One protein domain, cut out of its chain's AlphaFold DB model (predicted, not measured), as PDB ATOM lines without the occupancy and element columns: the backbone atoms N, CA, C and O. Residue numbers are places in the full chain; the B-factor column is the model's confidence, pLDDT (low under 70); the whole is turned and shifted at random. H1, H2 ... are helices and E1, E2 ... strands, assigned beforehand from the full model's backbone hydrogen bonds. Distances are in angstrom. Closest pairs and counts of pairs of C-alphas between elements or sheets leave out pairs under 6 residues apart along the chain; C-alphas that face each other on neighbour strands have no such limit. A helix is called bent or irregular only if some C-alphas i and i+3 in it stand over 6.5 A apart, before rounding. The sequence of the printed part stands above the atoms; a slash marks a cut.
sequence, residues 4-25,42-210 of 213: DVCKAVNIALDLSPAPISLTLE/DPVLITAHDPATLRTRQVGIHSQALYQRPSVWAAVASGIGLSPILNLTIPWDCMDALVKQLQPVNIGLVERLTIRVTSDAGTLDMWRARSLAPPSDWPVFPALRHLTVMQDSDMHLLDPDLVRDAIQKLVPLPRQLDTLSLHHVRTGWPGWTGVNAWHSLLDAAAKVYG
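This is residues 4 to 25 and 42 to 210 of the 213 residues of an uncharacterized protein of Exidia glandulosa HHB12029 (UniProt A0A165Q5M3). A twisted wall of seven strands has helices H1, H3, H4 and H7 over one face, making two layers, helices on one face of a sheet. H8 packs on H7 near the E7 edge, and H6 lies off the sheet, with residues 128 to 133 sticking out. The printed part has 191 residues, with named elements in the order H1 E1 E2 E3 H2 H3 E4 H4 H5 E5 H6 E6 H7 E7 H8, eight helices and seven strands. The class is mixed, helices and strands; the whole is compact, with a radius of gyration of the C-alphas of 17.0 A and spans of 52 by 37 by 28 A.

The mixed sheet runs E3, residues 55 to 61, E2, 44 to 50, E1, 20 to 25, E4, 85 to 91, E5, 112 to 117, E6, 146 to 151, and E7, 179 to 182. E2 and E3 form an antiparallel hairpin, with N 48 and O 57 2.8 A apart. E2 and E1 are antiparallel, with N 23 and O 47 2.8 A apart. The other neighbours are parallel, with N 22 and O 87, N 114 and O 88, N 115 and O 148, and N 181 and O 147 each at 2.8 A. H1, residues 4 to 13, is over E3 at a height over the sheet of 8.8 A. H3, residues 70 to 80, is on the same face at 10.3 A, over E2; it touches H1, C-alphas of Asn 10 and Gly 79 closest at 4.4 A, the same way at a shallow tilt of 27 degrees. H2, residues 63 to 68, and H5, residues 104 to 107, only graze the sheet. H4, residues 92 to 99, is irregular, with C-alphas 93 and 96 7.1 A apart; it touches H3, C-alphas of Trp 73 and Leu 98 closest at 5.9 A. H7, residues 160 to 168, touches H8, residues 196 to 209, C-alphas of Arg 164 and Leu 201 closest at 6.4 A. H6, residues 121 to 129, is not on the sheet. Every O i to N i+4 pair is within hydrogen-bond range in H1, H2, H3, H6, H7 and H8; H4 has 2 of 4, and H5 is too short for one.

H1 begins at C-alpha 4, (24.944, -8.508, -76.961), and H8 ends at C-alpha 209, (7.813, 20.295, -105.052). E3 spans 19.8 A, E2 19.5 A, H8 19.0 A and H3 15.6 A.

Residues 26 to 41 are not printed; C-alphas 25 and 42 are 9.5 A apart. The links H6 to E6 and E7 to H8 are long. Mean pLDDT of the printed part is 70.5, with 83 residues under 70.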
ATOM      1  N   ASP A   4      24.448  -9.592 -77.804       54.06
ATOM      2  CA  ASP A   4      24.944  -8.508 -76.961       54.06
ATOM      3  C   ASP A   4      25.009  -7.163 -77.687       54.06
ATOM      4  O   ASP A   4      24.667  -6.152 -77.089       54.06
ATOM      5  N   VAL A   5      25.357  -7.132 -78.981       58.59
ATOM      6  CA  VAL A   5      25.367  -5.874 -79.757       58.59
ATOM      7  C   VAL A   5      23.943  -5.347 -79.940       58.59
ATOM      8  O   VAL A   5      23.697  -4.159 -79.772       58.59
ATOM      9  N   CYS A   6      22.984  -6.234 -80.217       56.03
ATOM     10  CA  CYS A   6      21.575  -5.849 -80.354       56.03
ATOM     11  C   CYS A   6      20.979  -5.423 -79.003       56.03
ATOM     12  O   CYS A   6      20.265  -4.430 -78.927       56.03
ATOM     13  N   LYS A   7      21.317  -6.133 -77.918       58.19
ATOM     14  CA  LYS A   7      20.920  -5.753 -76.556       58.19
ATOM     15  C   LYS A   7      21.515  -4.408 -76.144       58.19
ATOM     16  O   LYS A   7      20.797  -3.601 -75.568       58.19
ATOM     17  N   ALA A   8      22.780  -4.143 -76.469       56.28
ATOM     18  CA  ALA A   8      23.427  -2.868 -76.173       56.28
ATOM     19  C   ALA A   8      22.734  -1.703 -76.894       56.28
ATOM     20  O   ALA A   8      22.494  -0.676 -76.272       56.28
ATOM     21  N   VAL A   9      22.342  -1.883 -78.161       62.19
ATOM     22  CA  VAL A   9      21.568  -0.884 -78.919       62.19
ATOM     23  C   VAL A   9      20.189  -0.646 -78.290       62.19
ATOM     24  O   VAL A   9      19.824   0.505 -78.064       62.19
ATOM     25  N   ASN A  10      19.457  -1.715 -77.949       60.00
ATOM     26  CA  ASN A  10      18.135  -1.606 -77.321       60.00
ATOM     27  C   ASN A  10      18.192  -0.843 -75.987       60.00
ATOM     28  O   ASN A  10      17.351   0.013 -75.735       60.00
ATOM     29  N   ILE A  11      19.196  -1.137 -75.152       56.38
ATOM     30  CA  ILE A  11      19.388  -0.495 -73.843       56.38
ATOM     31  C   ILE A  11      19.865   0.956 -73.998       56.38
ATOM     32  O   ILE A  11      19.512   1.811 -73.190       56.38
ATOM     33  N   ALA A  12      20.685   1.244 -75.011       65.12
ATOM     34  CA  ALA A  12      21.283   2.563 -75.184       65.12
ATOM     35  C   ALA A  12      20.280   3.626 -75.645       65.12
ATOM     36  O   ALA A  12      20.462   4.793 -75.294       65.12
ATOM     37  N   LEU A  13      19.253   3.249 -76.415       74.19
ATOM     38  CA  LEU A  13      18.248   4.197 -76.895       74.19
ATOM     39  C   LEU A  13      17.064   4.340 -75.932       74.19
ATOM     40  O   LEU A  13      16.762   5.483 -75.620       74.19
ATOM     41  N   ASP A  14      16.467   3.247 -75.432       71.56
ATOM     42  CA  ASP A  14      15.333   3.204 -74.473       71.56
ATOM     43  C   ASP A  14      14.566   4.539 -74.319       71.56
ATOM     44  O   ASP A  14      14.729   5.286 -73.343       71.56
ATOM     45  N   LEU A  15      13.814   4.889 -75.369       78.00
ATOM     46  CA  LEU A  15      13.155   6.185 -75.505       78.00
ATOM     47  C   LEU A  15      11.727   6.150 -74.961       78.00
ATOM     48  O   LEU A  15      11.016   5.148 -75.047       78.00
ATOM     49  N   SER A  16      11.288   7.293 -74.431       77.00
ATOM     50  CA  SER A  16       9.877   7.511 -74.127       77.00
ATOM     51  C   SER A  16       9.082   7.607 -75.440       77.00
ATOM     52  O   SER A  16       9.643   8.069 -76.429       77.00
ATOM     53  N   PRO A  17       7.784   7.248 -75.483       83.38
ATOM     54  CA  PRO A  17       6.952   7.348 -76.689       83.38
ATOM     55  C   PRO A  17       6.588   8.806 -77.057       83.38
ATOM     56  O   PRO A  17       5.503   9.077 -77.570       83.38
ATOM     57  N   ALA A  18       7.470   9.759 -76.756       87.06
ATOM     58  CA  ALA A  18       7.369  11.153 -77.144       87.06
ATOM     59  C   ALA A  18       8.019  11.378 -78.522       87.06
ATOM     60  O   ALA A  18       8.837  10.569 -78.964       87.06
ATOM     61  N   PRO A  19       7.680  12.470 -79.224       92.94
ATOM     62  CA  PRO A  19       8.337  12.803 -80.477       92.94
ATOM     63  C   PRO A  19       9.828  13.129 -80.278       92.94
ATOM     64  O   PRO A  19      10.166  13.914 -79.397       92.94
ATOM     65  N   ILE A  20      10.712  12.576 -81.111       94.12
ATOM     66  CA  ILE A  20      12.175  12.692 -80.978       94.12
ATOM     67  C   ILE A  20      12.839  13.332 -82.201       94.12
ATOM     68  O   ILE A  20      12.285  13.371 -83.301       94.12
ATOM     69  N   SER A  21      14.080  13.782 -82.021       94.88
ATOM     70  CA  SER A  21      15.009  14.053 -83.123       94.88
ATOM     71  C   SER A  21      16.005  12.906 -83.241       94.88
ATOM     72  O   SER A  21      16.674  12.578 -82.262       94.88
ATOM     73  N   LEU A  22      16.104  12.299 -84.420       94.12
ATOM     74  CA  LEU A  22      16.995  11.180 -84.708       94.12
ATOM     75  C   LEU A  22      18.075  11.623 -85.696       94.12
ATOM     76  O   LEU A  22      17.785  12.221 -86.727       94.12
ATOM     77  N   THR A  23      19.333  11.348 -85.383       92.62
ATOM     78  CA  THR A  23      20.483  11.784 -86.177       92.62
ATOM     79  C   THR A  23      21.479  10.645 -86.316       92.62
ATOM     80  O   THR A  23      21.893  10.057 -85.323       92.62
ATOM     81  N   LEU A  24      21.820  10.298 -87.555       89.31
ATOM     82  CA  LEU A  24      22.789   9.271 -87.906       89.31
ATOM     83  C   LEU A  24      23.952   9.953 -88.619       89.31
ATOM     84  O   LEU A  24      23.766  10.553 -89.678       89.31
ATOM     85  N   GLU A  25      25.144   9.870 -88.043       82.62
ATOM     86  CA  GLU A  25      26.310  10.599 -88.542       82.62
ATOM     87  C   GLU A  25      27.545   9.706 -88.513       82.62
ATOM     88  O   GLU A  25      27.713   8.944 -87.559       82.62
ATOM     89  N   ASP A  42      34.016   4.745 -91.414       67.31
ATOM     90  CA  ASP A  42      33.898   5.148 -90.018       67.31
ATOM     91  C   ASP A  42      32.581   4.642 -89.393       67.31
ATOM     92  O   ASP A  42      31.579   4.463 -90.103       67.31
ATOM     93  N   PRO A  43      32.566   4.324 -88.086       73.88
ATOM     94  CA  PRO A  43      31.337   4.002 -87.378       73.88
ATOM     95  C   PRO A  43      30.277   5.087 -87.582       73.88
ATOM     96  O   PRO A  43      30.592   6.252 -87.799       73.88
ATOM     97  N   VAL A  44      29.011   4.703 -87.485       79.94
ATOM     98  CA  VAL A  44      27.889   5.636 -87.480       79.94
ATOM     99  C   VAL A  44      27.434   5.817 -86.040       79.94
ATOM    100  O   VAL A  44      27.066   4.848 -85.368       79.94
ATOM    101  N   LEU A  45      27.453   7.055 -85.568       85.62
ATOM    102  CA  LEU A  45      26.834   7.464 -84.322       85.62
ATOM    103  C   LEU A  45      25.349   7.713 -84.570       85.62
ATOM    104  O   LEU A  45      24.974   8.578 -85.359       85.62
ATOM    105  N   ILE A  46      24.503   6.960 -83.877       89.19
ATOM    106  CA  ILE A  46      23.061   7.175 -83.854       89.19
ATOM    107  C   ILE A  46      22.732   7.940 -82.580       89.19
ATOM    108  O   ILE A  46      22.940   7.433 -81.480       89.19
ATOM    109  N   THR A  47      22.218   9.151 -82.737       90.81
ATOM    110  CA  THR A  47      21.801  10.046 -81.660       90.81
ATOM    111  C   THR A  47      20.289  10.210 -81.690       90.81
ATOM    112  O   THR A  47      19.733  10.617 -82.706       90.81
ATOM    113  N   ALA A  48      19.626   9.939 -80.571       92.12
ATOM    114  CA  ALA A  48      18.223  10.253 -80.352       92.12
ATOM    115  C   ALA A  48      18.102  11.305 -79.247       92.12
ATOM    116  O   ALA A  48      18.631  11.133 -78.149       92.12
ATOM    117  N   HIS A  49      17.408  12.397 -79.541       91.75
ATOM    118  CA  HIS A  49      17.137  13.471 -78.598       91.75
ATOM    119  C   HIS A  49      15.635  13.578 -78.348       91.75
ATOM    120  O   HIS A  49      14.860  13.786 -79.283       91.75
ATOM    121  N   ASP A  50      15.240  13.449 -77.086       90.25
ATOM    122  CA  ASP A  50      13.880  13.670 -76.609       90.25
ATOM    123  C   ASP A  50      13.771  15.120 -76.097       90.25
ATOM    124  O   ASP A  50      14.318  15.435 -75.033       90.25
ATOM    125  N   PRO A  51      13.078  16.013 -76.827       85.44
ATOM    126  CA  PRO A  51      12.928  17.408 -76.439       85.44
ATOM    127  C   PRO A  51      12.015  17.589 -75.220       85.44
ATOM    128  O   PRO A  51      12.159  18.579 -74.507       85.44
ATOM    129  N   ALA A  52      11.095  16.657 -74.949       86.06
ATOM    130  CA  ALA A  52      10.191  16.755 -73.806       86.06
ATOM    131  C   ALA A  52      10.938  16.516 -72.488       86.06
ATOM    132  O   ALA A  52      10.635  17.144 -71.474       86.06
ATOM    133  N   THR A  53      11.935  15.628 -72.505       86.81
ATOM    134  CA  THR A  53      12.752  15.309 -71.323       86.81
ATOM    135  C   THR A  53      14.147  15.935 -71.346       86.81
ATOM    136  O   THR A  53      14.881  15.809 -70.364       86.81
ATOM    137  N   LEU A  54      14.517  16.605 -72.443       87.38
ATOM    138  CA  LEU A  54      15.862  17.123 -72.730       87.38
ATOM    139  C   LEU A  54      16.958  16.050 -72.646       87.38
ATOM    140  O   LEU A  54      18.122  16.345 -72.364       87.38
ATOM    141  N   ARG A  55      16.597  14.782 -72.868       88.38
ATOM    142  CA  ARG A  55      17.534  13.660 -72.794       88.38
ATOM    143  C   ARG A  55      18.082  13.340 -74.170       88.38
ATOM    144  O   ARG A  55      17.346  13.265 -75.147       88.38
ATOM    145  N   THR A  56      19.380  13.070 -74.210       89.38
ATOM    146  CA  THR A  56      20.066  12.589 -75.407       89.38
ATOM    147  C   THR A  56      20.599  11.186 -75.154       89.38
ATOM    148  O   THR A  56      21.161  10.889 -74.094       89.38
ATOM    149  N   ARG A  57      20.397  10.316 -76.135       89.44
ATOM    150  CA  ARG A  57      20.832   8.924 -76.158       89.44
ATOM    151  C   ARG A  57      21.659   8.696 -77.401       89.44
ATOM    152  O   ARG A  57      21.318   9.201 -78.466       89.44
ATOM    153  N   GLN A  58      22.766   7.983 -77.252       87.69
ATOM    154  CA  GLN A  58      23.734   7.808 -78.323       87.69
ATOM    155  C   GLN A  58      24.241   6.379 -78.354       87.69
ATOM    156  O   GLN A  58      24.532   5.789 -77.313       87.69
ATOM    157  N   VAL A  59      24.382   5.840 -79.560       86.38
ATOM    158  CA  VAL A  59      25.013   4.546 -79.786       86.38
ATOM    159  C   VAL A  59      25.895   4.603 -81.025       86.38
ATOM    160  O   VAL A  59      25.446   4.947 -82.115       86.38
ATOM    161  N   GLY A  60      27.174   4.281 -80.846       83.12
ATOM    162  CA  GLY A  60      28.116   4.116 -81.948       83.12
ATOM    163  C   GLY A  60      28.021   2.705 -82.511       83.12
ATOM    164  O   GLY A  60      28.154   1.728 -81.772       83.12
ATOM    165  N   ILE A  61      27.801   2.586 -83.818       79.69
ATOM    166  CA  ILE A  61      27.683   1.302 -84.504       79.69
ATOM    167  C   ILE A  61      28.695   1.246 -85.638       79.69
ATOM    168  O   ILE A  61      28.746   2.111 -86.503       79.69
ATOM    169  N   HIS A  62      29.493   0.184 -85.669       77.19
ATOM    170  CA  HIS A  62      30.427  -0.035 -86.764       77.19
ATOM    171  C   HIS A  62      29.681  -0.155 -88.108       77.19
ATOM    172  O   HIS A  62      28.747  -0.951 -88.230       77.19
ATOM    173  N   SER A  63      30.128   0.570 -89.135       70.12
ATOM    174  CA  SER A  63      29.484   0.650 -90.456       70.12
ATOM    175  C   SER A  63      29.174  -0.723 -91.072       70.12
ATOM    176  O   SER A  63      28.049  -0.986 -91.487       70.12
ATOM    177  N   GLN A  64      30.130  -1.659 -91.052       71.38
ATOM    178  CA  GLN A  64      29.900  -3.022 -91.552       71.38
ATOM    179  C   GLN A  64      28.746  -3.741 -90.848       71.38
ATOM    180  O   GLN A  64      28.043  -4.518 -91.486       71.38
ATOM    181  N   ALA A  65      28.537  -3.496 -89.553       73.25
ATOM    182  CA  ALA A  65      27.431  -4.105 -88.830       73.25
ATOM    183  C   ALA A  65      26.084  -3.581 -89.349       73.25
ATOM    184  O   ALA A  65      25.160  -4.372 -89.493       73.25
ATOM    185  N   LEU A  66      25.999  -2.294 -89.702       73.12
ATOM    186  CA  LEU A  66      24.798  -1.701 -90.295       73.12
ATOM    187  C   LEU A  66      24.503  -2.264 -91.688       73.12
ATOM    188  O   LEU A  66      23.371  -2.644 -91.964       73.12
ATOM    189  N   TYR A  67      25.506  -2.370 -92.564       70.69
ATOM    190  CA  TYR A  67      25.267  -2.816 -93.946       70.69
ATOM    191  C   TYR A  67      25.132  -4.327 -94.100       70.69
ATOM    192  O   TYR A  67      24.412  -4.798 -94.973       70.69
ATOM    193  N   GLN A  68      25.838  -5.110 -93.286       73.00
ATOM    194  CA  GLN A  68      25.876  -6.564 -93.457       73.00
ATOM    195  C   GLN A  68      24.820  -7.284 -92.616       73.00
ATOM    196  O   GLN A  68      24.667  -8.497 -92.762       73.00
ATOM    197  N   ARG A  69      24.135  -6.593 -91.690       74.12
ATOM    198  CA  ARG A  69      23.273  -7.255 -90.700       74.12
ATOM    199  C   ARG A  69      21.955  -6.526 -90.473       74.12
ATOM    200  O   ARG A  69      21.894  -5.607 -89.658       74.12
ATOM    201  N   PRO A  70      20.866  -7.026 -91.076       75.00
ATOM    202  CA  PRO A  70      19.526  -6.487 -90.855       75.00
ATOM    203  C   PRO A  70      19.107  -6.449 -89.376       75.00
ATOM    204  O   PRO A  70      18.411  -5.530 -88.955       75.00
ATOM    205  N   SER A  71      19.574  -7.402 -88.557       80.44
ATOM    206  CA  SER A  71      19.243  -7.464 -87.125       80.44
ATOM    207  C   SER A  71      19.738  -6.263 -86.314       80.44
ATOM    208  O   SER A  71      19.160  -5.958 -85.275       80.44
ATOM    209  N   VAL A  72      20.779  -5.567 -86.782       82.50
ATOM    210  CA  VAL A  72      21.272  -4.347 -86.130       82.50
ATOM    211  C   VAL A  72      20.270  -3.214 -86.325       82.50
ATOM    212  O   VAL A  72      19.915  -2.553 -85.354       82.50
ATOM    213  N   TRP A  73      19.741  -3.042 -87.540       83.06
ATOM    214  CA  TRP A  73      18.681  -2.067 -87.801       83.06
ATOM    215  C   TRP A  73      17.389  -2.400 -87.055       83.06
ATOM    216  O   TRP A  73      16.752  -1.496 -86.524       83.06
ATOM    217  N   ALA A  74      17.032  -3.684 -86.950       83.56
ATOM    218  CA  ALA A  74      15.870  -4.110 -86.169       83.56
ATOM    219  C   ALA A  74      16.010  -3.733 -84.682       83.56
ATOM    220  O   ALA A  74      15.048  -3.279 -84.066       83.56
ATOM    221  N   ALA A  75      17.212  -3.867 -84.111       85.19
ATOM    222  CA  ALA A  75      17.492  -3.425 -82.745       85.19
ATOM    223  C   ALA A  75      17.420  -1.893 -82.608       85.19
ATOM    224  O   ALA A  75      16.812  -1.384 -81.672       85.19
ATOM    225  N   VAL A  76      17.967  -1.140 -83.569       86.38
ATOM    226  CA  VAL A  76      17.838   0.330 -83.585       86.38
ATOM    227  C   VAL A  76      16.364   0.744 -83.600       86.38
ATOM    228  O   VAL A  76      15.950   1.544 -82.766       86.38
ATOM    229  N   ALA A  77      15.557   0.163 -84.490       86.25
ATOM    230  CA  ALA A  77      14.127   0.451 -84.575       86.25
ATOM    231  C   ALA A  77      13.372   0.052 -83.298       86.25
ATOM    232  O   ALA A  77      12.544   0.812 -82.805       86.25
ATOM    233  N   SER A  78      13.709  -1.099 -82.710       86.06
ATOM    234  CA  SER A  78      13.174  -1.536 -81.417       86.06
ATOM    235  C   SER A  78      13.498  -0.548 -80.289       86.06
ATOM    236  O   SER A  78      12.635  -0.290 -79.458       86.06
ATOM    237  N   GLY A  79      14.719  -0.005 -80.249       83.25
ATOM    238  CA  GLY A  79      15.138   0.999 -79.264       83.25
ATOM    239  C   GLY A  79      14.500   2.378 -79.475       83.25
ATOM    240  O   GLY A  79      14.288   3.106 -78.507       83.25
ATOM    241  N   ILE A  80      14.148   2.724 -80.719       86.50
ATOM    242  CA  ILE A  80      13.312   3.896 -81.027       86.50
ATOM    243  C   ILE A  80      11.871   3.664 -80.540       86.50
ATOM    244  O   ILE A  80      11.208   4.597 -80.084       86.50
ATOM    245  N   GLY A  81      11.391   2.421 -80.587       83.94
ATOM    246  CA  GLY A  81      10.075   2.037 -80.090       83.94
ATOM    247  C   GLY A  81       8.942   2.679 -80.893       83.94
ATOM    248  O   GLY A  81       9.020   2.807 -82.111       83.94
ATOM    249  N   LEU A  82       7.873   3.097 -80.209       83.69
ATOM    250  CA  LEU A  82       6.730   3.794 -80.823       83.69
ATOM    251  C   LEU A  82       6.930   5.314 -80.926       83.69
ATOM    252  O   LEU A  82       5.999   6.026 -81.292       83.69
ATOM    253  N   SER A  83       8.123   5.807 -80.596       89.56
ATOM    254  CA  SER A  83       8.444   7.233 -80.594       89.56
ATOM    255  C   SER A  83       8.339   7.799 -82.012       89.56
ATOM    256  O   SER A  83       9.039   7.317 -82.914       89.56
ATOM    257  N   PRO A  84       7.485   8.805 -82.251       92.75
ATOM    258  CA  PRO A  84       7.456   9.497 -83.531       92.75
ATOM    259  C   PRO A  84       8.760  10.264 -83.760       92.75
ATOM    260  O   PRO A  84       9.312  10.844 -82.830       92.75
ATOM    261  N   ILE A  85       9.256  10.317 -84.989       93.81
ATOM    262  CA  ILE A  85      10.434  11.108 -85.351       93.81
ATOM    263  C   ILE A  85       9.938  12.429 -85.942       93.81
ATOM    264  O   ILE A  85       9.175  12.412 -86.900       93.81
ATOM    265  N   LEU A  86      10.373  13.562 -85.386       93.31
ATOM    266  CA  LEU A  86      10.094  14.903 -85.924       93.31
ATOM    267  C   LEU A  86      11.193  15.378 -86.870       93.31
ATOM    268  O   LEU A  86      10.914  15.909 -87.944       93.31
ATOM    269  N   ASN A  87      12.448  15.185 -86.463       94.31
ATOM    270  CA  ASN A  87      13.623  15.554 -87.243       94.31
ATOM    271  C   ASN A  87      14.445  14.294 -87.510       94.31
ATOM    272  O   ASN A  87      14.826  13.608 -86.560       94.31
ATOM    273  N   LEU A  88      14.723  14.001 -88.778       93.50
ATOM    274  CA  LEU A  88      15.555  12.878 -89.194       93.50
ATOM    275  C   LEU A  88      16.775  13.396 -89.953       93.50
ATOM    276  O   LEU A  88      16.630  13.943 -91.039       93.50
ATOM    277  N   THR A  89      17.971  13.171 -89.419       92.31
ATOM    278  CA  THR A  89      19.232  13.337 -90.151       92.31
ATOM    279  C   THR A  89      19.804  11.962 -90.446       92.31
ATOM    280  O   THR A  89      20.001  11.173 -89.523       92.31
ATOM    281  N   ILE A  90      20.054  11.649 -91.716       86.31
ATOM    282  CA  ILE A  90      20.443  10.295 -92.121       86.31
ATOM    283  C   ILE A  90      21.378  10.280 -93.336       86.31
ATOM    284  O   ILE A  90      21.161  11.045 -94.281       86.31
ATOM    285  N   PRO A  91      22.390   9.391 -93.373       81.00
ATOM    286  CA  PRO A  91      23.145   9.131 -94.586       81.00
ATOM    287  C   PRO A  91      22.235   8.545 -95.667       81.00
ATOM    288  O   PRO A  91      21.447   7.636 -95.397       81.00
ATOM    289  N   TRP A  92      22.350   9.041 -96.897       76.75
ATOM    290  CA  TRP A  92      21.490   8.642 -98.020       76.75
ATOM    291  C   TRP A  92      21.418   7.117 -98.216       76.75
ATOM    292  O   TRP A  92      20.359   6.567 -98.512       76.75
ATOM    293  N   ASP A  93      22.532   6.426 -97.987       73.38
ATOM    294  CA  ASP A  93      22.696   4.988 -98.161       73.38
ATOM    295  C   ASP A  93      22.206   4.155 -96.963       73.38
ATOM    296  O   ASP A  93      22.116   2.931 -97.054       73.38
ATOM    297  N   CYS A  94      21.851   4.800 -95.849       78.75
ATOM    298  CA  CYS A  94      21.203   4.165 -94.702       78.75
ATOM    299  C   CYS A  94      19.672   4.258 -94.743       78.75
ATOM    300  O   CYS A  94      19.018   3.527 -93.998       78.75
ATOM    301  N   MET A  95      19.099   5.128 -95.585       80.81
ATOM    302  CA  MET A  95      17.660   5.423 -95.595       80.81
ATOM    303  C   MET A  95      16.805   4.157 -95.704       80.81
ATOM    304  O   MET A  95      15.987   3.875 -94.835       80.81
ATOM    305  N   ASP A  96      17.030   3.358 -96.743       76.62
ATOM    306  CA  ASP A  96      16.233   2.159 -97.013       76.62
ATOM    307  C   ASP A  96      16.353   1.109 -95.899       76.62
ATOM    308  O   ASP A  96      15.363   0.517 -95.470       76.62
ATOM    309  N   ALA A  97      17.566   0.916 -95.379       78.25
ATOM    310  CA  ALA A  97      17.819  -0.063 -94.333       78.25
ATOM    311  C   ALA A  97      17.143   0.317 -93.006       78.25
ATOM    312  O   ALA A  97      16.563  -0.554 -92.357       78.25
ATOM    313  N   LEU A  98      17.174   1.601 -92.627       82.00
ATOM    314  CA  LEU A  98      16.481   2.085 -91.434       82.00
ATOM    315  C   LEU A  98      14.964   1.989 -91.608       82.00
ATOM    316  O   LEU A  98      14.279   1.419 -90.761       82.00
ATOM    317  N   VAL A  99      14.438   2.526 -92.708       81.00
ATOM    318  CA  VAL A  99      12.992   2.647 -92.924       81.00
ATOM    319  C   VAL A  99      12.307   1.290 -92.937       81.00
ATOM    320  O   VAL A  99      11.242   1.153 -92.344       81.00
ATOM    321  N   LYS A 100      12.927   0.269 -93.538       82.12
ATOM    322  CA  LYS A 100      12.396  -1.104 -93.543       82.12
ATOM    323  C   LYS A 100      12.153  -1.682 -92.147       82.12
ATOM    324  O   LYS A 100      11.431  -2.667 -92.027       82.12
ATOM    325  N   GLN A 101      12.781  -1.121 -91.115       85.38
ATOM    326  CA  GLN A 101      12.616  -1.559 -89.730       85.38
ATOM    327  C   GLN A 101      11.686  -0.649 -88.918       85.38
ATOM    328  O   GLN A 101      11.192  -1.071 -87.872       85.38
ATOM    329  N   LEU A 102      11.444   0.582 -89.373       85.94
ATOM    330  CA  LEU A 102      10.586   1.536 -88.681       85.94
ATOM    331  C   LEU A 102       9.104   1.247 -88.936       85.94
ATOM    332  O   LEU A 102       8.697   0.805 -90.009       85.94
ATOM    333  N   GLN A 103       8.278   1.539 -87.937       87.12
ATOM    334  CA  GLN A 103       6.827   1.506 -88.062       87.12
ATOM    335  C   GLN A 103       6.321   2.806 -88.708       87.12
ATOM    336  O   GLN A 103       6.947   3.858 -88.546       87.12
ATOM    337  N   PRO A 104       5.139   2.801 -89.355       86.56
ATOM    338  CA  PRO A 104       4.543   4.015 -89.921       86.56
ATOM    339  C   PRO A 104       4.410   5.170 -88.914       86.56
ATOM    340  O   PRO A 104       4.588   6.330 -89.275       86.56
ATOM    341  N   VAL A 105       4.161   4.859 -87.636       87.56
ATOM    342  CA  VAL A 105       4.078   5.858 -86.556       87.56
ATOM    343  C   VAL A 105       5.406   6.582 -86.305       87.56
ATOM    344  O   VAL A 105       5.395   7.750 -85.929       87.56
ATOM    345  N   ASN A 106       6.548   5.931 -86.559       89.56
ATOM    346  CA  ASN A 106       7.855   6.561 -86.391       89.56
ATOM    347  C   ASN A 106       8.100   7.627 -87.462       89.56
ATOM    348  O   ASN A 106       8.653   8.676 -87.166       89.56
ATOM    349  N   ILE A 107       7.695   7.364 -88.706       88.19
ATOM    350  CA  ILE A 107       8.024   8.205 -89.870       88.19
ATOM    351  C   ILE A 107       6.932   9.222 -90.225       88.19
ATOM    352  O   ILE A 107       7.208  10.217 -90.892       88.19
ATOM    353  N   GLY A 108       5.693   8.995 -89.782       85.50
ATOM    354  CA  GLY A 108       4.536   9.790 -90.194       85.50
ATOM    355  C   GLY A 108       4.570  11.258 -89.757       85.50
ATOM    356  O   GLY A 108       3.909  12.076 -90.389       85.50
ATOM    357  N   LEU A 109       5.337  11.592 -88.713       90.50
ATOM    358  CA  LEU A 109       5.471  12.953 -88.176       90.50
ATOM    359  C   LEU A 109       6.801  13.629 -88.533       90.50
ATOM    360  O   LEU A 109       7.098  14.685 -87.981       90.50
ATOM    361  N   VAL A 110       7.604  13.055 -89.433       91.31
ATOM    362  CA  VAL A 110       8.876  13.675 -89.825       91.31
ATOM    363  C   VAL A 110       8.576  14.968 -90.577       91.31
ATOM    364  O   VAL A 110       8.144  14.942 -91.727       91.31
ATOM    365  N   GLU A 111       8.818  16.096 -89.916       90.94
ATOM    366  CA  GLU A 111       8.642  17.442 -90.462       90.94
ATOM    367  C   GLU A 111       9.929  17.971 -91.091       90.94
ATOM    368  O   GLU A 111       9.872  18.766 -92.034       90.94
ATOM    369  N   ARG A 112      11.092  17.534 -90.587       92.31
ATOM    370  CA  ARG A 112      12.409  17.907 -91.117       92.31
ATOM    371  C   ARG A 112      13.230  16.680 -91.469       92.31
ATOM    372  O   ARG A 112      13.497  15.843 -90.609       92.31
ATOM    373  N   LEU A 113      13.677  16.613 -92.716       90.69
ATOM    374  CA  LEU A 113      14.559  15.569 -93.212       90.69
ATOM    375  C   LEU A 113      15.870  16.188 -93.697       90.69
ATOM    376  O   LEU A 113      15.869  17.033 -94.588       90.69
ATOM    377  N   THR A 114      16.983  15.722 -93.146       89.94
ATOM    378  CA  THR A 114      18.335  16.044 -93.596       89.94
ATOM    379  C   THR A 114      18.983  14.788 -94.162       89.94
ATOM    380  O   THR A 114      19.234  13.820 -93.445       89.94
ATOM    381  N   ILE A 115      19.275  14.800 -95.458       84.94
ATOM    382  CA  ILE A 115      19.943  13.710 -96.164       84.94
ATOM    383  C   ILE A 115      21.417  14.068 -96.306       84.94
ATOM    384  O   ILE A 115      21.765  15.044 -96.976       84.94
ATOM    385  N   ARG A 116      22.285  13.253 -95.704       79.62
ATOM    386  CA  ARG A 116      23.742  13.365 -95.831       79.62
ATOM    387  C   ARG A 116      24.222  12.452 -96.955       79.62
ATOM    388  O   ARG A 116      24.199  11.225 -96.844       79.62
ATOM    389  N   VAL A 117      24.635  13.034 -98.070       72.44
ATOM    390  CA  VAL A 117      25.229  12.301 -99.185       72.44
ATOM    391  C   VAL A 117      26.684  12.022 -98.841       72.44
ATOM    392  O   VAL A 117      27.552  12.889 -98.870       72.44
ATOM    393  N   THR A 118      26.941  10.778 -98.473       64.88
ATOM    394  CA  THR A 118      28.267  10.253 -98.188       64.88
ATOM    395  C   THR A 118      28.833   9.725 -99.504       64.88
ATOM    396  O   THR A 118      28.438   8.669 -99.997       64.88
ATOM    397  N   SER A 119      29.694  10.526-100.127       51.16
ATOM    398  CA  SER A 119      30.379  10.195-101.373       51.16
ATOM    399  C   SER A 119      31.784   9.687-101.060       51.16
ATOM    400  O   SER A 119      32.754  10.447-101.064       51.16
ATOM    401  N   ASP A 120      31.935   8.399-100.805       54.00
ATOM    402  CA  ASP A 120      33.179   7.786-101.245       54.00
ATOM    403  C   ASP A 120      32.867   7.034-102.544       54.00
ATOM    404  O   ASP A 120      31.840   6.363-102.678       54.00
ATOM    405  N   ALA A 121      33.689   7.255-103.573       42.69
ATOM    406  CA  ALA A 121      33.504   6.631-104.883       42.69
ATOM    407  C   ALA A 121      33.497   5.093-104.771       42.69
ATOM    408  O   ALA A 121      32.788   4.419-105.514       42.69
ATOM    409  N   GLY A 122      34.195   4.553-103.762       49.22
ATOM    410  CA  GLY A 122      34.175   3.132-103.416       49.22
ATOM    411  C   GLY A 122      32.796   2.624-102.984       49.22
ATOM    412  O   GLY A 122      32.463   1.480-103.269       49.22
ATOM    413  N   THR A 123      31.961   3.461-102.373       51.56
ATOM    414  CA  THR A 123      30.605   3.139-101.929       51.56
ATOM    415  C   THR A 123      29.693   3.047-103.139       51.56
ATOM    416  O   THR A 123      29.023   2.033-103.302       51.56
ATOM    417  N   LEU A 124      29.722   4.027-104.046       47.91
ATOM    418  CA  LEU A 124      28.969   3.964-105.307       47.91
ATOM    419  C   LEU A 124      29.371   2.768-106.170       47.91
ATOM    420  O   LEU A 124      28.494   2.067-106.673       47.91
ATOM    421  N   ASP A 125      30.668   2.507-106.307       47.44
ATOM    422  CA  ASP A 125      31.162   1.369-107.078       47.44
ATOM    423  C   ASP A 125      30.832   0.041-106.396       47.44
ATOM    424  O   ASP A 125      30.460  -0.915-107.069       47.44
ATOM    425  N   MET A 126      30.856  -0.025-105.062       48.41
ATOM    426  CA  MET A 126      30.409  -1.200-104.315       48.41
ATOM    427  C   MET A 126      28.892  -1.421-104.445       48.41
ATOM    428  O   MET A 126      28.468  -2.568-104.564       48.41
ATOM    429  N   TRP A 127      28.072  -0.367-104.466       49.97
ATOM    430  CA  TRP A 127      26.628  -0.461-104.721       49.97
ATOM    431  C   TRP A 127      26.338  -0.917-106.156       49.97
ATOM    432  O   TRP A 127      25.573  -1.862-106.354       49.97
ATOM    433  N   ARG A 128      27.014  -0.323-107.149       46.97
ATOM    434  CA  ARG A 128      26.922  -0.711-108.568       46.97
ATOM    435  C   ARG A 128      27.402  -2.146-108.806       46.97
ATOM    436  O   ARG A 128      26.768  -2.878-109.556       46.97
ATOM    437  N   ALA A 129      28.482  -2.565-108.145       45.72
ATOM    438  CA  ALA A 129      29.070  -3.896-108.297       45.72
ATOM    439  C   ALA A 129      28.311  -5.002-107.545       45.72
ATOM    440  O   ALA A 129      28.431  -6.170-107.907       45.72
ATOM    441  N   ARG A 130      27.547  -4.673-106.492       46.72
ATOM    442  CA  ARG A 130      26.834  -5.671-105.673       46.72
ATOM    443  C   ARG A 130      25.394  -5.940-106.094       46.72
ATOM    444  O   ARG A 130      24.753  -6.760-105.443       46.72
ATOM    445  N   SER A 131      24.875  -5.291-107.139       38.00
ATOM    446  CA  SER A 131      23.476  -5.460-107.577       38.00
ATOM    447  C   SER A 131      22.460  -5.319-106.433       38.00
ATOM    448  O   SER A 131      21.374  -5.898-106.476       38.00
ATOM    449  N   LEU A 132      22.795  -4.544-105.397       43.19
ATOM    450  CA  LEU A 132      21.794  -4.010-104.492       43.19
ATOM    451  C   LEU A 132      21.099  -2.940-105.321       43.19
ATOM    452  O   LEU A 132      21.669  -1.873-105.543       43.19
ATOM    453  N   ALA A 133      19.940  -3.284-105.885       41.09
ATOM    454  CA  ALA A 133      19.137  -2.352-106.659       41.09
ATOM    455  C   ALA A 133      19.110  -0.987-105.945       41.09
ATOM    456  O   ALA A 133      19.032  -0.970-104.708       41.09
ATOM    457  N   PRO A 134      19.196   0.143-106.678       44.84
ATOM    458  CA  PRO A 134      19.003   1.451-106.066       44.84
ATOM    459  C   PRO A 134      17.742   1.368-105.194       44.84
ATOM    460  O   PRO A 134      16.758   0.782-105.652       44.84
ATOM    461  N   PRO A 135      17.774   1.867-103.943       51.28
ATOM    462  CA  PRO A 135      16.768   1.548-102.933       51.28
ATOM    463  C   PRO A 135      15.364   1.718-103.502       51.28
ATOM    464  O   PRO A 135      15.096   2.752-104.127       51.28
ATOM    465  N   SER A 136      14.562   0.656-103.383       52.97
ATOM    466  CA  SER A 136      13.474   0.378-104.319       52.97
ATOM    467  C   SER A 136      12.220   1.202-104.087       52.97
ATOM    468  O   SER A 136      11.527   1.397-105.061       52.97
ATOM    469  N   ASP A 137      11.971   1.736-102.888       63.34
ATOM    470  CA  ASP A 137      10.950   2.761-102.617       63.34
ATOM    471  C   ASP A 137      11.271   3.403-101.257       63.34
ATOM    472  O   ASP A 137      11.329   2.714-100.237       63.34
ATOM    473  N   TRP A 138      11.541   4.709-101.219       71.75
ATOM    474  CA  TRP A 138      11.669   5.431 -99.947       71.75
ATOM    475  C   TRP A 138      10.286   5.613 -99.311       71.75
ATOM    476  O   TRP A 138       9.277   5.611-100.018       71.75
ATOM    477  N   PRO A 139      10.196   5.746 -97.976       72.19
ATOM    478  CA  PRO A 139       8.901   5.929 -97.350       72.19
ATOM    479  C   PRO A 139       8.330   7.295 -97.719       72.19
ATOM    480  O   PRO A 139       9.055   8.269 -97.935       72.19
ATOM    481  N   VAL A 140       7.006   7.382 -97.700       76.62
ATOM    482  CA  VAL A 140       6.325   8.669 -97.793       76.62
ATOM    483  C   VAL A 140       6.478   9.402 -96.466       76.62
ATOM    484  O   VAL A 140       6.193   8.839 -95.409       76.62
ATOM    485  N   PHE A 141       6.872  10.673 -96.531       82.50
ATOM    486  CA  PHE A 141       6.922  11.568 -95.379       82.50
ATOM    487  C   PHE A 141       5.774  12.586 -95.463       82.50
ATOM    488  O   PHE A 141       5.961  13.693 -95.968       82.50
ATOM    489  N   PRO A 142       4.554  12.230 -95.016       79.19
ATOM    490  CA  PRO A 142       3.364  13.049 -95.253       79.19
ATOM    491  C   PRO A 142       3.394  14.403 -94.529       79.19
ATOM    492  O   PRO A 142       2.740  15.339 -94.988       79.19
ATOM    493  N   ALA A 143       4.137  14.511 -93.424       86.12
ATOM    494  CA  ALA A 143       4.291  15.735 -92.637       86.12
ATOM    495  C   ALA A 143       5.523  16.574 -93.030       86.12
ATOM    496  O   ALA A 143       5.756  17.619 -92.423       86.12
ATOM    497  N   LEU A 144       6.316  16.138 -94.015       86.50
ATOM    498  CA  LEU A 144       7.591  16.776 -94.336       86.50
ATOM    499  C   LEU A 144       7.385  18.195 -94.869       86.50
ATOM    500  O   LEU A 144       6.759  18.403 -95.907       86.50
ATOM    501  N   ARG A 145       7.983  19.158 -94.168       84.75
ATOM    502  CA  ARG A 145       7.972  20.589 -94.496       84.75
ATOM    503  C   ARG A 145       9.350  21.098 -94.883       84.75
ATOM    504  O   ARG A 145       9.464  22.007 -95.696       84.75
ATOM    505  N   HIS A 146      10.408  20.516 -94.325       86.44
ATOM    506  CA  HIS A 146      11.767  21.002 -94.518       86.44
ATOM    507  C   HIS A 146      12.681  19.880 -94.997       86.44
ATOM    508  O   HIS A 146      12.927  18.922 -94.265       86.44
ATOM    509  N   LEU A 147      13.218  20.014 -96.208       84.25
ATOM    510  CA  LEU A 147      14.204  19.091 -96.758       84.25
ATOM    511  C   LEU A 147      15.565  19.775 -96.859       84.25
ATOM    512  O   LEU A 147      15.691  20.839 -97.461       84.25
ATOM    513  N   THR A 148      16.584  19.136 -96.301       84.94
ATOM    514  CA  THR A 148      17.984  19.525 -96.449       84.94
ATOM    515  C   THR A 148      18.744  18.387 -97.111       84.94
ATOM    516  O   THR A 148      18.670  17.251 -96.652       84.94
ATOM    517  N   VAL A 149      19.497  18.671 -98.170       79.12
ATOM    518  CA  VAL A 149      20.451  17.715 -98.749       79.12
ATOM    519  C   VAL A 149      21.843  18.316 -98.646       79.12
ATOM    520  O   VAL A 149      22.072  19.450 -99.071       79.12
ATOM    521  N   MET A 150      22.768  17.575 -98.044       76.69
ATOM    522  CA  MET A 150      24.124  18.044 -97.772       76.69
ATOM    523  C   MET A 150      25.158  16.950 -98.013       76.69
ATOM    524  O   MET A 150      24.835  15.768 -97.942       76.69
ATOM    525  N   GLN A 151      26.400  17.342 -98.275       71.00
ATOM    526  CA  GLN A 151      27.541  16.443 -98.421       71.00
ATOM    527  C   GLN A 151      28.583  16.746 -97.351       71.00
ATOM    528  O   GLN A 151      28.875  17.907 -97.085       71.00
ATOM    529  N   ASP A 152      29.159  15.694 -96.774       59.03
ATOM    530  CA  ASP A 152      30.065  15.800 -95.619       59.03
ATOM    531  C   ASP A 152      31.540  15.991 -95.977       59.03
ATOM    532  O   ASP A 152      32.388  16.046 -95.092       59.03
ATOM    533  N   SER A 153      31.876  16.052 -97.266       56.31
ATOM    534  CA  SER A 153      33.260  16.141 -97.721       56.31
ATOM    535  C   SER A 153      33.506  17.430 -98.486       56.31
ATOM    536  O   SER A 153      32.884  17.669 -99.515       56.31
ATOM    537  N   ASP A 154      34.502  18.197 -98.045       47.69
ATOM    538  CA  ASP A 154      35.045  19.334 -98.801       47.69
ATOM    539  C   ASP A 154      35.808  18.895-100.070       47.69
ATOM    540  O   ASP A 154      36.143  19.716-100.925       47.69
ATOM    541  N   MET A 155      36.112  17.596-100.190       42.69
ATOM    542  CA  MET A 155      37.024  17.030-101.194       42.69
ATOM    543  C   MET A 155      36.305  16.269-102.313       42.69
ATOM    544  O   MET A 155      36.892  16.027-103.371       42.69
ATOM    545  N   HIS A 156      35.041  15.898-102.112       47.44
ATOM    546  CA  HIS A 156      34.255  15.145-103.081       47.44
ATOM    547  C   HIS A 156      32.999  15.925-103.445       47.44
ATOM    548  O   HIS A 156      32.368  16.532-102.594       47.44
ATOM    549  N   LEU A 157      32.700  15.968-104.741       52.34
ATOM    550  CA  LEU A 157      31.635  16.776-105.327       52.34
ATOM    551  C   LEU A 157      30.291  16.072-105.163       52.34
ATOM    552  O   LEU A 157      30.230  14.843-105.249       52.34
ATOM    553  N   LEU A 158      29.222  16.831-104.939       53.44
ATOM    554  CA  LEU A 158      27.883  16.268-104.844       53.44
ATOM    555  C   LEU A 158      27.441  15.936-106.266       53.44
ATOM    556  O   LEU A 158      27.210  16.851-107.055       53.44
ATOM    557  N   ASP A 159      27.379  14.647-106.601       57.97
ATOM    558  CA  ASP A 159      26.914  14.196-107.912       57.97
ATOM    559  C   ASP A 159      25.454  14.655-108.109       57.97
ATOM    560  O   ASP A 159      24.577  14.219-107.352       57.97
ATOM    561  N   PRO A 160      25.165  15.540-109.084       56.31
ATOM    562  CA  PRO A 160      23.819  16.039-109.345       56.31
ATOM    563  C   PRO A 160      22.785  14.931-109.554       56.31
ATOM    564  O   PRO A 160      21.622  15.104-109.182       56.31
ATOM    565  N   ASP A 161      23.198  13.795-110.121       61.28
ATOM    566  CA  ASP A 161      22.303  12.673-110.372       61.28
ATOM    567  C   ASP A 161      21.923  11.965-109.062       61.28
ATOM    568  O   ASP A 161      20.764  11.601-108.890       61.28
ATOM    569  N   LEU A 162      22.822  11.893-108.072       58.91
ATOM    570  CA  LEU A 162      22.491  11.364-106.740       58.91
ATOM    571  C   LEU A 162      21.505  12.249-105.983       58.91
ATOM    572  O   LEU A 162      20.622  11.746-105.286       58.91
ATOM    573  N   VAL A 163      21.637  13.569-106.115       60.84
ATOM    574  CA  VAL A 163      20.686  14.509-105.505       60.84
ATOM    575  C   VAL A 163      19.332  14.401-106.184       60.84
ATOM    576  O   VAL A 163      18.307  14.352-105.504       60.84
ATOM    577  N   ARG A 164      19.318  14.339-107.522       64.56
ATOM    578  CA  ARG A 164      18.093  14.146-108.297       64.56
ATOM    579  C   ARG A 164      17.409  12.840-107.898       64.56
ATOM    580  O   ARG A 164      16.214  12.873-107.627       64.56
ATOM    581  N   ASP A 165      18.152  11.742-107.794       65.69
ATOM    582  CA  ASP A 165      17.629  10.444-107.367       65.69
ATOM    583  C   ASP A 165      17.044  10.510-105.951       65.69
ATOM    584  O   ASP A 165      15.944  10.011-105.715       65.69
ATOM    585  N   ALA A 166      17.735  11.152-105.003       65.50
ATOM    586  CA  ALA A 166      17.237  11.318-103.638       65.50
ATOM    587  C   ALA A 166      15.930  12.130-103.597       65.50
ATOM    588  O   ALA A 166      14.989  11.752-102.903       65.50
ATOM    589  N   ILE A 167      15.848  13.211-104.377       68.50
ATOM    590  CA  ILE A 167      14.648  14.052-104.488       68.50
ATOM    591  C   ILE A 167      13.494  13.286-105.149       68.50
ATOM    592  O   ILE A 167      12.378  13.282-104.633       68.50
ATOM    593  N   GLN A 168      13.749  12.614-106.272       67.50
ATOM    594  CA  GLN A 168      12.733  11.868-107.022       67.50
ATOM    595  C   GLN A 168      12.159  10.691-106.231       67.50
ATOM    596  O   GLN A 168      11.013  10.309-106.455       67.50
ATOM    597  N   LYS A 169      12.925  10.134-105.289       67.25
ATOM    598  CA  LYS A 169      12.470   9.047-104.415       67.25
ATOM    599  C   LYS A 169      11.552   9.494-103.284       67.25
ATOM    600  O   LYS A 169      10.866   8.655-102.718       67.25
ATOM    601  N   LEU A 170      11.471  10.787-102.972       66.44
ATOM    602  CA  LEU A 170      10.579  11.323-101.933       66.44
ATOM    603  C   LEU A 170       9.116  11.494-102.413       66.44
ATOM    604  O   LEU A 170       8.385  12.333-101.889       66.44
ATOM    605  N   VAL A 171       8.682  10.729-103.422       56.72
ATOM    606  CA  VAL A 171       7.368  10.828-104.084       56.72
ATOM    607  C   VAL A 171       6.449   9.682-103.613       56.72
ATOM    608  O   VAL A 171       6.909   8.544-103.566       56.72
ATOM    609  N   PRO A 172       5.149   9.909-103.315       54.94
ATOM    610  CA  PRO A 172       4.379  11.134-103.497       54.94
ATOM    611  C   PRO A 172       4.787  12.251-102.547       54.94
ATOM    612  O   PRO A 172       5.012  12.064-101.357       54.94
ATOM    613  N   LEU A 173       4.840  13.433-103.143       56.91
ATOM    614  CA  LEU A 173       5.219  14.675-102.509       56.91
ATOM    615  C   LEU A 173       4.428  14.954-101.232       56.91
ATOM    616  O   LEU A 173       3.195  14.835-101.245       56.91
ATOM    617  N   PRO A 174       5.090  15.439-100.168       56.59
ATOM    618  CA  PRO A 174       4.387  16.167 -99.128       56.59
ATOM    619  C   PRO A 174       3.688  17.337 -99.819       56.59
ATOM    620  O   PRO A 174       4.308  18.071-100.587       56.59
ATOM    621  N   ARG A 175       2.387  17.515 -99.586       58.78
ATOM    622  CA  ARG A 175       1.578  18.538-100.274       58.78
ATOM    623  C   ARG A 175       2.077  19.983-100.057       58.78
ATOM    624  O   ARG A 175       1.501  20.888-100.652       58.78
ATOM    625  N   GLN A 176       3.058  20.207 -99.175       64.56
ATOM    626  CA  GLN A 176       3.469  21.511 -98.644       64.56
ATOM    627  C   GLN A 176       4.934  21.479 -98.157       64.56
ATOM    628  O   GLN A 176       5.191  21.561 -96.958       64.56
ATOM    629  N   LEU A 177       5.910  21.307 -99.057       71.12
ATOM    630  CA  LEU A 177       7.305  21.542 -98.671       71.12
ATOM    631  C   LEU A 177       7.504  23.059 -98.483       71.12
ATOM    632  O   LEU A 177       7.446  23.808 -99.453       71.12
ATOM    633  N   ASP A 178       7.732  23.502 -97.248       78.12
ATOM    634  CA  ASP A 178       7.971  24.906 -96.900       78.12
ATOM    635  C   ASP A 178       9.388  25.350 -97.314       78.12
ATOM    636  O   ASP A 178       9.588  26.483 -97.750       78.12
ATOM    637  N   THR A 179      10.394  24.470 -97.194       78.12
ATOM    638  CA  THR A 179      11.786  24.796 -97.561       78.12
ATOM    639  C   THR A 179      12.549  23.614 -98.158       78.12
ATOM    640  O   THR A 179      12.543  22.521 -97.586       78.12
ATOM    641  N   LEU A 180      13.329  23.881 -99.211       78.19
ATOM    642  CA  LEU A 180      14.384  23.004 -99.727       78.19
ATOM    643  C   LEU A 180      15.745  23.698 -99.598       78.19
ATOM    644  O   LEU A 180      15.950  24.757-100.187       78.19
ATOM    645  N   SER A 181      16.677  23.092 -98.862       75.50
ATOM    646  CA  SER A 181      18.044  23.597 -98.685       75.50
ATOM    647  C   SER A 181      19.065  22.612 -99.251       75.50
ATOM    648  O   SER A 181      19.038  21.424 -98.939       75.50
ATOM    649  N   LEU A 182      19.979  23.103-100.085       73.50
ATOM    650  CA  LEU A 182      21.027  22.307-100.725       73.50
ATOM    651  C   LEU A 182      22.391  22.885-100.323       73.50
ATOM    652  O   LEU A 182      22.683  24.038-100.634       73.50
ATOM    653  N   HIS A 183      23.216  22.105 -99.622       69.31
ATOM    654  CA  HIS A 183      24.502  22.556 -99.070       69.31
ATOM    655  C   HIS A 183      25.695  21.852 -99.726       69.31
ATOM    656  O   HIS A 183      25.605  20.682-100.090       69.31
ATOM    657  N   HIS A 184      26.824  22.569 -99.836       59.72
ATOM    658  CA  HIS A 184      28.095  22.086-100.408       59.72
ATOM    659  C   HIS A 184      27.993  21.561-101.853       59.72
ATOM    660  O   HIS A 184      28.784  20.735-102.298       59.72
ATOM    661  N   VAL A 185      27.054  22.102-102.635       52.94
ATOM    662  CA  VAL A 185      26.979  21.851-104.078       52.94
ATOM    663  C   VAL A 185      27.948  22.792-104.796       52.94
ATOM    664  O   VAL A 185      27.680  23.989-104.915       52.94
ATOM    665  N   ARG A 186      29.093  22.295-105.277       45.03
ATOM    666  CA  ARG A 186      29.995  23.134-106.078       45.03
ATOM    667  C   ARG A 186      29.422  23.329-107.485       45.03
ATOM    668  O   ARG A 186      29.209  22.375-108.229       45.03
ATOM    669  N   THR A 187      29.213  24.587-107.855       39.69
ATOM    670  CA  THR A 187      28.822  25.025-109.196       39.69
ATOM    671  C   THR A 187      30.031  24.983-110.139       39.69
ATOM    672  O   THR A 187      31.061  25.600-109.879       39.69
ATOM    673  N   GLY A 188      29.917  24.252-111.249       39.34
ATOM    674  CA  GLY A 188      30.905  24.287-112.334       39.34
ATOM    675  C   GLY A 188      32.071  23.311-112.166       39.34
ATOM    676  O   GLY A 188      33.101  23.628-111.572       39.34
ATOM    677  N   TRP A 189      31.932  22.133-112.775       36.88
ATOM    678  CA  TRP A 189      33.058  21.249-113.062       36.88
ATOM    679  C   TRP A 189      33.554  21.517-114.497       36.88
ATOM    680  O   TRP A 189      32.710  21.654-115.380       36.88
ATOM    681  N   PRO A 190      34.870  21.567-114.793       39.28
ATOM    682  CA  PRO A 190      35.384  21.989-116.109       39.28
ATOM    683  C   PRO A 190      35.123  21.019-117.281       39.28
ATOM    684  O   PRO A 190      35.639  21.241-118.372       39.28
ATOM    685  N   GLY A 191      34.349  19.950-117.075       47.88
ATOM    686  CA  GLY A 191      33.940  18.991-118.111       47.88
ATOM    687  C   GLY A 191      32.424  18.810-118.239       47.88
ATOM    688  O   GLY A 191      31.969  18.096-119.126       47.88
ATOM    689  N   TRP A 192      31.640  19.457-117.375       43.47
ATOM    690  CA  TRP A 192      30.187  19.533-117.481       43.47
ATOM    691  C   TRP A 192      29.846  20.992-117.734       43.47
ATOM    692  O   TRP A 192      30.137  21.849-116.904       43.47
ATOM    693  N   THR A 193      29.274  21.286-118.897       44.41
ATOM    694  CA  THR A 193      28.834  22.628-119.284       44.41
ATOM    695  C   THR A 193      27.838  23.153-118.251       44.41
ATOM    696  O   THR A 193      26.652  22.822-118.237       44.41
ATOM    697  N   GLY A 194      28.397  23.921-117.315       52.78
ATOM    698  CA  GLY A 194      27.735  24.485-116.156       52.78
ATOM    699  C   GLY A 194      26.536  25.345-116.531       52.78
ATOM    700  O   GLY A 194      26.366  25.754-117.676       52.78
ATOM    701  N   VAL A 195      25.718  25.622-115.516       44.75
ATOM    702  CA  VAL A 195      24.429  26.334-115.549       44.75
ATOM    703  C   VAL A 195      23.217  25.432-115.841       44.75
ATOM    704  O   VAL A 195      22.254  25.493-115.080       44.75
ATOM    705  N   ASN A 196      23.254  24.515-116.813       44.25
ATOM    706  CA  ASN A 196      22.060  23.714-117.164       44.25
ATOM    707  C   ASN A 196      21.711  22.598-116.159       44.25
ATOM    708  O   ASN A 196      20.538  22.309-115.938       44.25
ATOM    709  N   ALA A 197      22.708  21.985-115.512       48.62
ATOM    710  CA  ALA A 197      22.471  20.903-114.549       48.62
ATOM    711  C   ALA A 197      21.843  21.393-113.231       48.62
ATOM    712  O   ALA A 197      21.065  20.672-112.614       48.62
ATOM    713  N   TRP A 198      22.140  22.630-112.818       48.81
ATOM    714  CA  TRP A 198      21.575  23.228-111.607       48.81
ATOM    715  C   TRP A 198      20.170  23.772-111.833       48.81
ATOM    716  O   TRP A 198      19.303  23.518-111.004       48.81
ATOM    717  N   HIS A 199      19.918  24.413-112.984       50.41
ATOM    718  CA  HIS A 199      18.545  24.660-113.423       50.41
ATOM    719  C   HIS A 199      17.788  23.343-113.473       50.41
ATOM    720  O   HIS A 199      16.756  23.260-112.856       50.41
ATOM    721  N   SER A 200      18.347  22.250-113.999       54.00
ATOM    722  CA  SER A 200      17.676  20.946-113.936       54.00
ATOM    723  C   SER A 200      17.410  20.425-112.515       54.00
ATOM    724  O   SER A 200      16.481  19.639-112.363       54.00
ATOM    725  N   LEU A 201      18.200  20.788-111.502       55.12
ATOM    726  CA  LEU A 201      18.037  20.325-110.118       55.12
ATOM    727  C   LEU A 201      17.031  21.186-109.353       55.12
ATOM    728  O   LEU A 201      16.166  20.643-108.674       55.12
ATOM    729  N   LEU A 202      17.097  22.507-109.533       57.59
ATOM    730  CA  LEU A 202      16.086  23.450-109.066       57.59
ATOM    731  C   LEU A 202      14.768  23.295-109.824       57.59
ATOM    732  O   LEU A 202      13.735  23.376-109.192       57.59
ATOM    733  N   ASP A 203      14.782  22.998-111.121       57.34
ATOM    734  CA  ASP A 203      13.618  22.687-111.958       57.34
ATOM    735  C   ASP A 203      13.072  21.306-111.614       57.34
ATOM    736  O   ASP A 203      11.862  21.124-111.586       57.34
ATOM    737  N   ALA A 204      13.926  20.313-111.327       55.69
ATOM    738  CA  ALA A 204      13.469  19.028-110.803       55.69
ATOM    739  C   ALA A 204      12.822  19.230-109.438       55.69
ATOM    740  O   ALA A 204      11.723  18.741-109.229       55.69
ATOM    741  N   ALA A 205      13.441  20.001-108.546       59.12
ATOM    742  CA  ALA A 205      12.855  20.367-107.270       59.12
ATOM    743  C   ALA A 205      11.591  21.226-107.426       59.12
ATOM    744  O   ALA A 205      10.634  20.998-106.712       59.12
ATOM    745  N   ALA A 206      11.516  22.160-108.366       60.25
ATOM    746  CA  ALA A 206      10.346  23.001-108.614       60.25
ATOM    747  C   ALA A 206       9.202  22.195-109.241       60.25
ATOM    748  O   ALA A 206       8.045  22.358-108.873       60.25
ATOM    749  N   LYS A 207       9.517  21.268-110.151       57.12
ATOM    750  CA  LYS A 207       8.557  20.366-110.800       57.12
ATOM    751  C   LYS A 207       8.067  19.269-109.860       57.12
ATOM    752  O   LYS A 207       6.912  18.868-109.954       57.12
ATOM    753  N   VAL A 208       8.944  18.776-108.989       54.91
ATOM    754  CA  VAL A 208       8.609  17.823-107.930       54.91
ATOM    755  C   VAL A 208       7.840  18.595-106.852       54.91
ATOM    756  O   VAL A 208       6.656  18.368-106.683       54.91
ATOM    757  N   TYR A 209       8.409  19.602-106.203       55.09
ATOM    758  CA  TYR A 209       7.813  20.295-105.052       55.09
ATOM    759  C   TYR A 209       6.806  21.415-105.362       55.09
ATOM    760  O   TYR A 209       6.264  22.002-104.430       55.09
ATOM    761  N   GLY A 210       6.517  21.717-106.631       51.66
ATOM    762  CA  GLY A 210       5.572  22.776-107.016       51.66
ATOM    763  C   GLY A 210       6.010  24.190-106.613       51.66
ATOM    764  O   GLY A 210       5.179  25.094-106.565       51.66
TER     765      GLY A 210